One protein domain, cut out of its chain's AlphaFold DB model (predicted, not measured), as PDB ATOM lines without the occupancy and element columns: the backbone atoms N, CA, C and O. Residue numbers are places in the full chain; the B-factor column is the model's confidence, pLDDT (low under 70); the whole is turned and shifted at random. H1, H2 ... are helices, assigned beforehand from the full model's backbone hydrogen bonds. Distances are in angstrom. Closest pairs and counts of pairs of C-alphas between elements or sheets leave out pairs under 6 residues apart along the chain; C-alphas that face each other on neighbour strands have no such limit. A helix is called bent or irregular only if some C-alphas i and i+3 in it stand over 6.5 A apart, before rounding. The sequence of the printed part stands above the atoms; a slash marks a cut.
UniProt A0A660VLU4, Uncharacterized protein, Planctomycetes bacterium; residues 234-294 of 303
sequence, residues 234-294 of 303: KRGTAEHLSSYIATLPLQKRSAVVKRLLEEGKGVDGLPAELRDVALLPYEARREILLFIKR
ATOM      1  N   LYS A 234      -9.250 -42.236 -35.795       89.44
ATOM      2  CA  LYS A 234     -10.348 -41.589 -35.079       89.44
ATOM      3  C   LYS A 234     -10.364 -41.949 -33.596       89.44
ATOM      4  O   LYS A 234     -10.538 -41.061 -32.772       89.44
ATOM      5  N   ARG A 235     -10.197 -43.234 -33.264       86.88
ATOM      6  CA  ARG A 235     -10.166 -43.694 -31.874       86.88
ATOM      7  C   ARG A 235      -8.976 -43.109 -31.111       86.88
ATOM      8  O   ARG A 235      -9.197 -42.523 -30.062       86.88
ATOM      9  N   GLY A 236      -7.763 -43.202 -31.660       87.25
ATOM     10  CA  GLY A 236      -6.569 -42.640 -31.018       87.25
ATOM     11  C   GLY A 236      -6.646 -41.119 -30.869       87.25
ATOM     12  O   GLY A 236      -6.392 -40.589 -29.798       87.25
ATOM     13  N   THR A 237      -7.102 -40.408 -31.905       89.00
ATOM     14  CA  THR A 237      -7.324 -38.956 -31.848       89.00
ATOM     15  C   THR A 237      -8.357 -38.584 -30.787       89.00
ATOM     16  O   THR A 237      -8.157 -37.610 -30.071       89.00
ATOM     17  N   ALA A 238      -9.447 -39.346 -30.659       87.50
ATOM     18  CA  ALA A 238     -10.439 -39.113 -29.618       87.50
ATOM     19  C   ALA A 238      -9.869 -39.361 -28.213       87.50
ATOM     20  O   ALA A 238     -10.084 -38.539 -27.335       87.50
ATOM     21  N   GLU A 239      -9.108 -40.440 -28.013       87.50
ATOM     22  CA  GLU A 239      -8.448 -40.762 -26.738       87.50
ATOM     23  C   GLU A 239      -7.435 -39.670 -26.335       87.50
ATOM     24  O   GLU A 239      -7.450 -39.197 -25.196       87.50
ATOM     25  N   HIS A 240      -6.613 -39.198 -27.278       87.44
ATOM     26  CA  HIS A 240      -5.648 -38.119 -27.037       87.44
ATOM     27  C   HIS A 240      -6.349 -36.784 -26.762       87.44
ATOM     28  O   HIS A 240      -5.964 -36.070 -25.838       87.44
ATOM     29  N   LEU A 241      -7.410 -36.456 -27.514       87.38
ATOM     30  CA  LEU A 241      -8.187 -35.241 -27.274       87.38
ATOM     31  C   LEU A 241      -8.878 -35.292 -25.907       87.38
ATOM     32  O   LEU A 241      -8.836 -34.308 -25.181       87.38
ATOM     33  N   SER A 242      -9.479 -36.424 -25.533       85.81
ATOM     34  CA  SER A 242     -10.093 -36.608 -24.214       85.81
ATOM     35  C   SER A 242      -9.076 -36.445 -23.084       85.81
ATOM     36  O   SER A 242      -9.378 -35.773 -22.100       85.81
ATOM     37  N   SER A 243      -7.871 -36.996 -23.245       86.75
ATOM     38  CA  SER A 243      -6.787 -36.860 -22.263       86.75
ATOM     39  C   SER A 243      -6.325 -35.407 -22.132       86.75
ATOM     40  O   SER A 243      -6.226 -34.895 -21.023       86.75
ATOM     41  N   TYR A 244      -6.135 -34.706 -23.253       86.19
ATOM     42  CA  TYR A 244      -5.798 -33.280 -23.254       86.19
ATOM     43  C   TYR A 244      -6.911 -32.413 -22.649       86.19
ATOM     44  O   TYR A 244      -6.653 -31.524 -21.852       86.19
ATOM     45  N   ILE A 245      -8.178 -32.684 -22.966       86.62
ATOM     46  CA  ILE A 245      -9.307 -31.951 -22.380       86.62
ATOM     47  C   ILE A 245      -9.343 -32.127 -20.856       86.62
ATOM     48  O   ILE A 245      -9.697 -31.188 -20.144       86.62
ATOM     49  N   ALA A 246      -8.969 -33.302 -20.343       85.88
ATOM     50  CA  ALA A 246      -8.935 -33.556 -18.908       85.88
ATOM     51  C   ALA A 246      -7.902 -32.685 -18.171       85.88
ATOM     52  O   ALA A 246      -8.164 -32.306 -17.030       85.88
ATOM     53  N   THR A 247      -6.794 -32.302 -18.817       86.69
ATOM     54  CA  THR A 247      -5.774 -31.424 -18.212       86.69
ATOM     55  C   THR A 247      -6.168 -29.947 -18.210       86.69
ATOM     56  O   THR A 247      -5.540 -29.142 -17.527       86.69
ATOM     57  N   LEU A 248      -7.221 -29.566 -18.941       86.31
ATOM     58  CA  LEU A 248      -7.683 -28.182 -19.018       86.31
ATOM     59  C   LEU A 248      -8.685 -27.833 -17.900       86.31
ATOM     60  O   LEU A 248      -9.498 -28.684 -17.510       86.31
ATOM     61  N   PRO A 249      -8.728 -26.555 -17.461       87.56
ATOM     62  CA  PRO A 249      -9.793 -26.037 -16.603       87.56
ATOM     63  C   PRO A 249     -11.176 -26.259 -17.222       87.56
ATOM     64  O   PRO A 249     -11.341 -26.098 -18.434       87.56
ATOM     65  N   LEU A 250     -12.186 -26.565 -16.397       82.31
ATOM     66  CA  LEU A 250     -13.558 -26.890 -16.832       82.31
ATOM     67  C   LEU A 250     -14.136 -25.875 -17.833       82.31
ATOM     68  O   LEU A 250     -14.709 -26.271 -18.846       82.31
ATOM     69  N   GLN A 251     -13.899 -24.585 -17.595       83.38
ATOM     70  CA  GLN A 251     -14.355 -23.473 -18.436       83.38
ATOM     71  C   GLN A 251     -13.773 -23.516 -19.863       83.38
ATOM     72  O   GLN A 251     -14.420 -23.088 -20.815       83.38
ATOM     73  N   LYS A 252     -12.564 -24.071 -20.037       84.44
ATOM     74  CA  LYS A 252     -11.873 -24.162 -21.334       84.44
ATOM     75  C   LYS A 252     -12.207 -25.449 -22.097       84.44
ATOM     76  O   LYS A 252     -12.062 -25.486 -23.316       84.44
ATOM     77  N   ARG A 253     -12.694 -26.496 -21.419       85.94
ATOM     78  CA  ARG A 253     -12.931 -27.829 -22.016       85.94
ATOM     79  C   ARG A 253     -13.910 -27.796 -23.190       85.94
ATOM     80  O   ARG A 253     -13.615 -28.331 -24.259       85.94
ATOM     81  N   SER A 254     -15.063 -27.155 -23.010       83.06
ATOM     82  CA  SER A 254     -16.095 -27.041 -24.051       83.06
ATOM     83  C   SER A 254     -15.642 -26.151 -25.212       83.06
ATOM     84  O   SER A 254     -15.883 -26.488 -26.374       83.06
ATOM     85  N   ALA A 255     -14.921 -25.067 -24.913       86.12
ATOM     86  CA  ALA A 255     -14.393 -24.137 -25.907       86.12
ATOM     87  C   ALA A 255     -13.395 -24.812 -26.861       86.12
ATOM     88  O   ALA A 255     -13.482 -24.611 -28.073       86.12
ATOM     89  N   VAL A 256     -12.502 -25.667 -26.345       85.75
ATOM     90  CA  VAL A 256     -11.545 -26.422 -27.172       85.75
ATOM     91  C   VAL A 256     -12.259 -27.389 -28.114       85.75
ATOM     92  O   VAL A 256     -11.944 -27.426 -29.302       85.75
ATOM     93  N   VAL A 257     -13.249 -28.142 -27.622       85.38
ATOM     94  CA  VAL A 257     -14.021 -29.081 -28.456       85.38
ATOM     95  C   VAL A 257     -14.769 -28.345 -29.566       85.38
ATOM     96  O   VAL A 257     -14.713 -28.766 -30.723       85.38
ATOM     97  N   LYS A 258     -15.436 -27.237 -29.225       86.50
ATOM     98  CA  LYS A 258     -16.196 -26.420 -30.174       86.50
ATOM     99  C   LYS A 258     -15.281 -25.824 -31.245       86.50
ATOM    100  O   LYS A 258     -15.502 -26.057 -32.432       86.50
ATOM    101  N   ARG A 259     -14.203 -25.138 -30.845       89.62
ATOM    102  CA  ARG A 259     -13.251 -24.537 -31.791       89.62
ATOM    103  C   ARG A 259     -12.605 -25.579 -32.695       89.62
ATOM    104  O   ARG A 259     -12.607 -25.409 -33.910       89.62
ATOM    105  N   LEU A 260     -12.109 -26.679 -32.130       87.88
ATOM    106  CA  LEU A 260     -11.339 -27.658 -32.891       87.88
ATOM    107  C   LEU A 260     -12.210 -28.524 -33.810       87.88
ATOM    108  O   LEU A 260     -11.866 -28.726 -34.973       87.88
ATOM    109  N   LEU A 261     -13.320 -29.072 -33.300       87.31
ATOM    110  CA  LEU A 261     -14.097 -30.088 -34.020       87.31
ATOM    111  C   LEU A 261     -15.314 -29.519 -34.751       87.31
ATOM    112  O   LEU A 261     -15.636 -30.003 -35.842       87.31
ATOM    113  N   GLU A 262     -15.976 -28.510 -34.190       86.06
ATOM    114  CA  GLU A 262     -17.166 -27.905 -34.797       86.06
ATOM    115  C   GLU A 262     -16.751 -26.789 -35.768       86.06
ATOM    116  O   GLU A 262     -17.028 -26.891 -36.966       86.06
ATOM    117  N   GLU A 263     -15.977 -25.805 -35.301       88.75
ATOM    118  CA  GLU A 263     -15.560 -24.644 -36.103       88.75
ATOM    119  C   GLU A 263     -14.354 -24.931 -37.008       88.75
ATOM    120  O   GLU A 263     -14.228 -24.338 -38.078       88.75
ATOM    121  N   GLY A 264     -13.484 -25.874 -36.635       86.12
ATOM    122  CA  GLY A 264     -12.285 -26.182 -37.419       86.12
ATOM    123  C   GLY A 264     -11.149 -25.191 -37.276       86.12
ATOM    124  O   GLY A 264     -10.345 -25.055 -38.194       86.12
ATOM    125  N   LYS A 265     -11.110 -24.480 -36.157       88.56
ATOM    126  CA  LYS A 265     -10.076 -23.504 -35.842       88.56
ATOM    127  C   LYS A 265      -8.996 -24.152 -34.987       88.56
ATOM    128  O   LYS A 265      -9.273 -25.050 -34.189       88.56
ATOM    129  N   GLY A 266      -7.764 -23.686 -35.166       83.69
ATOM    130  CA  GLY A 266      -6.665 -24.036 -34.274       83.69
ATOM    131  C   GLY A 266      -6.964 -23.611 -32.835       83.69
ATOM    132  O   GLY A 266      -7.738 -22.685 -32.589       83.69
ATOM    133  N   VAL A 267      -6.356 -24.317 -31.888       84.50
ATOM    134  CA  VAL A 267      -6.362 -23.948 -30.472       84.50
ATOM    135  C   VAL A 267      -4.909 -23.884 -30.021       84.50
ATOM    136  O   VAL A 267      -4.147 -24.828 -30.247       84.50
ATOM    137  N   ASP A 268      -4.534 -22.770 -29.404       80.25
ATOM    138  CA  ASP A 268      -3.175 -22.557 -28.916       80.25
ATOM    139  C   ASP A 268      -2.832 -23.557 -27.805       80.25
ATOM    140  O   ASP A 268      -3.696 -23.995 -27.041       80.25
ATOM    141  N   GLY A 269      -1.566 -23.975 -27.752       81.38
ATOM    142  CA  GLY A 269      -1.100 -24.986 -26.797       81.38
ATOM    143  C   GLY A 269      -1.505 -26.430 -27.127       81.38
ATOM    144  O   GLY A 269      -1.229 -27.327 -26.335       81.38
ATOM    145  N   LEU A 270      -2.118 -26.696 -28.292       83.25
ATOM    146  CA  LEU A 270      -2.452 -28.067 -28.686       83.25
ATOM    147  C   LEU A 270      -1.199 -28.950 -28.836       83.25
ATOM    148  O   LEU A 270      -0.238 -28.554 -29.523       83.25
ATOM    149  N   PRO A 271      -1.253 -30.195 -28.320       83.94
ATOM    150  CA  PRO A 271      -0.273 -31.225 -28.632       83.94
ATOM    151  C   PRO A 271      -0.092 -31.362 -30.143       83.94
ATOM    152  O   PRO A 271      -1.066 -31.304 -30.900       83.94
ATOM    153  N   ALA A 272       1.148 -31.582 -30.586       82.56
ATOM    154  CA  ALA A 272       1.500 -31.656 -32.006       82.56
ATOM    155  C   ALA A 272       0.610 -32.636 -32.797       82.56
ATOM    156  O   ALA A 272       0.233 -32.366 -33.934       82.56
ATOM    157  N   GLU A 273       0.209 -33.734 -32.161       79.81
ATOM    158  CA  GLU A 273      -0.625 -34.793 -32.735       79.81
ATOM    159  C   GLU A 273      -2.072 -34.365 -33.034       79.81
ATOM    160  O   GLU A 273      -2.753 -35.006 -33.837       79.81
ATOM    161  N   LEU A 274      -2.549 -33.292 -32.394       84.25
ATOM    162  CA  LEU A 274      -3.917 -32.786 -32.508       84.25
ATOM    163  C   LEU A 274      -4.018 -31.523 -33.373       84.25
ATOM    164  O   LEU A 274      -5.123 -31.147 -33.760       84.25
ATOM    165  N   ARG A 275      -2.892 -30.887 -33.723       85.00
ATOM    166  CA  ARG A 275      -2.871 -29.639 -34.510       85.00
ATOM    167  C   ARG A 275      -3.548 -29.800 -35.871       85.00
ATOM    168  O   ARG A 275      -4.390 -28.991 -36.253       85.00
ATOM    169  N   ASP A 276      -3.257 -30.904 -36.554       88.31
ATOM    170  CA  ASP A 276      -3.783 -31.181 -37.894       88.31
ATOM    171  C   ASP A 276      -5.279 -31.585 -37.878       88.31
ATOM    172  O   ASP A 276      -5.911 -31.688 -38.931       88.31
ATOM    173  N   VAL A 277      -5.888 -31.789 -36.699       87.38
ATOM    174  CA  VAL A 277      -7.312 -32.161 -36.566       87.38
ATOM    175  C   VAL A 277      -8.231 -31.029 -37.025       87.38
ATOM    176  O   VAL A 277      -9.267 -31.304 -37.633       87.38
ATOM    177  N   ALA A 278      -7.840 -29.768 -36.808       87.56
ATOM    178  CA  ALA A 278      -8.582 -28.596 -37.279       87.56
ATOM    179  C   ALA A 278      -8.755 -28.612 -38.808       87.56
ATOM    180  O   ALA A 278      -9.826 -28.301 -39.328       87.56
ATOM    181  N   LEU A 279      -7.724 -29.070 -39.524       89.56
ATOM    182  CA  LEU A 279      -7.647 -29.090 -40.988       89.56
ATOM    183  C   LEU A 279      -8.439 -30.243 -41.625       89.56
ATOM    184  O   LEU A 279      -8.554 -30.336 -42.850       89.56
ATOM    185  N   LEU A 280      -8.982 -31.155 -40.815       90.75
ATOM    186  CA  LEU A 280      -9.789 -32.258 -41.319       90.75
ATOM    187  C   LEU A 280     -11.102 -31.751 -41.939       90.75
ATOM    188  O   LEU A 280     -11.696 -30.793 -41.439       90.75
ATOM    189  N   PRO A 281     -11.633 -32.444 -42.968       87.69
ATOM    190  CA  PRO A 281     -12.966 -32.157 -43.490       87.69
ATOM    191  C   PRO A 281     -14.014 -32.156 -42.370       87.69
ATOM    192  O   PRO A 281     -13.973 -33.033 -41.504       87.69
ATOM    193  N   TYR A 282     -14.985 -31.237 -42.425       87.19
ATOM    194  CA  TYR A 282     -16.017 -31.058 -41.391       87.19
ATOM    195  C   TYR A 282     -16.618 -32.382 -40.910       87.19
ATOM    196  O   TYR A 282     -16.627 -32.697 -39.721       87.19
ATOM    197  N   GLU A 283     -17.056 -33.222 -41.842       84.25
ATOM    198  CA  GLU A 283     -17.665 -34.490 -41.478       84.25
ATOM    199  C   GLU A 283     -16.671 -35.427 -40.748       84.25
ATOM    200  O   GLU A 283     -17.063 -36.195 -39.869       84.25
ATOM    201  N   ALA A 284     -15.375 -35.418 -41.096       86.69
ATOM    202  CA  ALA A 284     -14.337 -36.223 -40.435       86.69
ATOM    203  C   ALA A 284     -14.129 -35.774 -38.982       86.69
ATOM    204  O   ALA A 284     -14.066 -36.624 -38.093       86.69
ATOM    205  N   ARG A 285     -14.152 -34.459 -38.731       89.88
ATOM    206  CA  ARG A 285     -14.175 -33.898 -37.371       89.88
ATOM    207  C   ARG A 285     -15.442 -34.294 -36.618       89.88
ATOM    208  O   ARG A 285     -15.361 -34.742 -35.477       89.88
ATOM    209  N   ARG A 286     -16.604 -34.249 -37.279       86.50
ATOM    210  CA  ARG A 286     -17.888 -34.687 -36.705       86.50
ATOM    211  C   ARG A 286     -17.860 -36.151 -36.263       86.50
ATOM    212  O   ARG A 286     -18.431 -36.490 -35.233       86.50
ATOM    213  N   GLU A 287     -17.187 -37.030 -37.002       86.06
ATOM    214  CA  GLU A 287     -17.025 -38.425 -36.578       86.06
ATOM    215  C   GLU A 287     -16.186 -38.582 -35.306       86.06
ATOM    216  O   GLU A 287     -16.527 -39.422 -34.474       86.06
ATOM    217  N   ILE A 288     -15.116 -37.795 -35.156       86.81
ATOM    218  CA  ILE A 288     -14.302 -37.760 -33.932       86.81
ATOM    219  C   ILE A 288     -15.152 -37.227 -32.772       86.81
ATOM    220  O   ILE A 288     -15.233 -37.865 -31.726       86.81
ATOM    221  N   LEU A 289     -15.880 -36.129 -32.993       84.31
ATOM    222  CA  LEU A 289     -16.779 -35.523 -32.009       84.31
ATOM    223  C   LEU A 289     -17.832 -36.509 -31.491       84.31
ATOM    224  O   LEU A 289     -18.053 -36.612 -30.287       84.31
ATOM    225  N   LEU A 290     -18.469 -37.267 -32.390       80.06
ATOM    226  CA  LEU A 290     -19.456 -38.290 -32.028       80.06
ATOM    227  C   LEU A 290     -18.852 -39.444 -31.223       80.06
ATOM    228  O   LEU A 290     -19.576 -40.111 -30.487       80.06
ATOM    229  N   PHE A 291     -17.557 -39.712 -31.387       77.88
ATOM    230  CA  PHE A 291     -16.858 -40.723 -30.604       77.88
ATOM    231  C   PHE A 291     -16.577 -40.220 -29.183       77.88
ATOM    232  O   PHE A 291     -16.826 -40.946 -28.228       77.88
ATOM    233  N   ILE A 292     -16.164 -38.957 -29.045       76.06
ATOM    234  CA  ILE A 292     -15.906 -38.308 -27.750       76.06
ATOM    235  C   ILE A 292     -17.198 -38.135 -26.951       76.06
ATOM    236  O   ILE A 292     -17.244 -38.514 -25.787       76.06
ATOM    237  N   LYS A 293     -18.284 -37.665 -27.582       67.25
ATOM    238  CA  LYS A 293     -19.606 -37.523 -26.934       67.25
ATOM    239  C   LYS A 293     -20.214 -38.863 -26.477       67.25
ATOM    240  O   LYS A 293     -21.191 -38.861 -25.741       67.25
ATOM    241  N   ARG A 294     -19.674 -39.999 -26.938       57.50
ATOM    242  CA  ARG A 294     -20.091 -41.357 -26.545       57.50
ATOM    243  C   ARG A 294     -19.156 -42.020 -25.532       57.50
ATOM    244  O   ARG A 294     -19.475 -43.121 -25.090       57.50
TER     245      ARG A 294
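What this domain is: This is residues 234 to 294 of the 303 residues of an uncharacterized protein of Planctomycetes bacterium (UniProt A0A660VLU4). Two helices, H1 and H2, make a hairpin shaped like a V, close at their link and spread at the other end, where H4 packs on both. The short H3 packs on H1, within the stretch that leads from H2 to H4. The printed part has 61 residues with four named helices, H1, H2, H3 and H4 in chain order, and no named strand; the class is all helix. It is compact, with a radius of gyration of the C-alphas of 10.2 A, and rounded, spanning 27 by 23 by 19 A.

How they stand to each other: H1, residues 234 to 247, is the hub, touching three helices. With residues 245 to 246 alone it only just touches H2, residues 250 to 263, with 3 pairs of C-alphas within 8 A; the closest C-alphas, of Ile 245 and Arg 253, are 5.5 A apart. This helical hairpin has a shallow tilt of 30 degrees, opposite ways. H1 touches H3, residues 272 to 275, with residues 237 to 241 alone; the closest C-alphas, of Thr 237 and Leu 274, are 7.1 A apart. H4, residues 282 to 292, touches H1 at a steep tilt of 64 degrees, the same way; the closest C-alphas, of Lys 234 and Ile 288, are 5.6 A apart. H2 touches H4 with residues 257 to 262 alone, the C-alphas of Leu 261 and Arg 285 being closest at 5.1 A, at a shallow tilt of 34 degrees, only just short of steep, opposite ways. H3 is apart from H2 and from H4. Every O i to N i+4 pair is within hydrogen-bond range in H1 and H4, 7 of 10 are in H2, and H3 is too short for such a pair.

Where its parts are: H1 begins at C-alpha 234 (-10.348, -41.589, -35.079) and is 20.2 A long. H2 is 19.5 A long and only just irregular: C-alphas 251 and 254 are 6.9 A apart. H3 measures 5.4 A, and H4 15.4 A, ending at C-alpha 292 (-15.906, -38.308, -27.750).

The domain as a whole: The two C-alphas farthest apart, of Pro 249 and Pro 281, are 27.8 A apart. The printed part has no cut and no long link. In this model residues 293 to 294 have a pLDDT under 70.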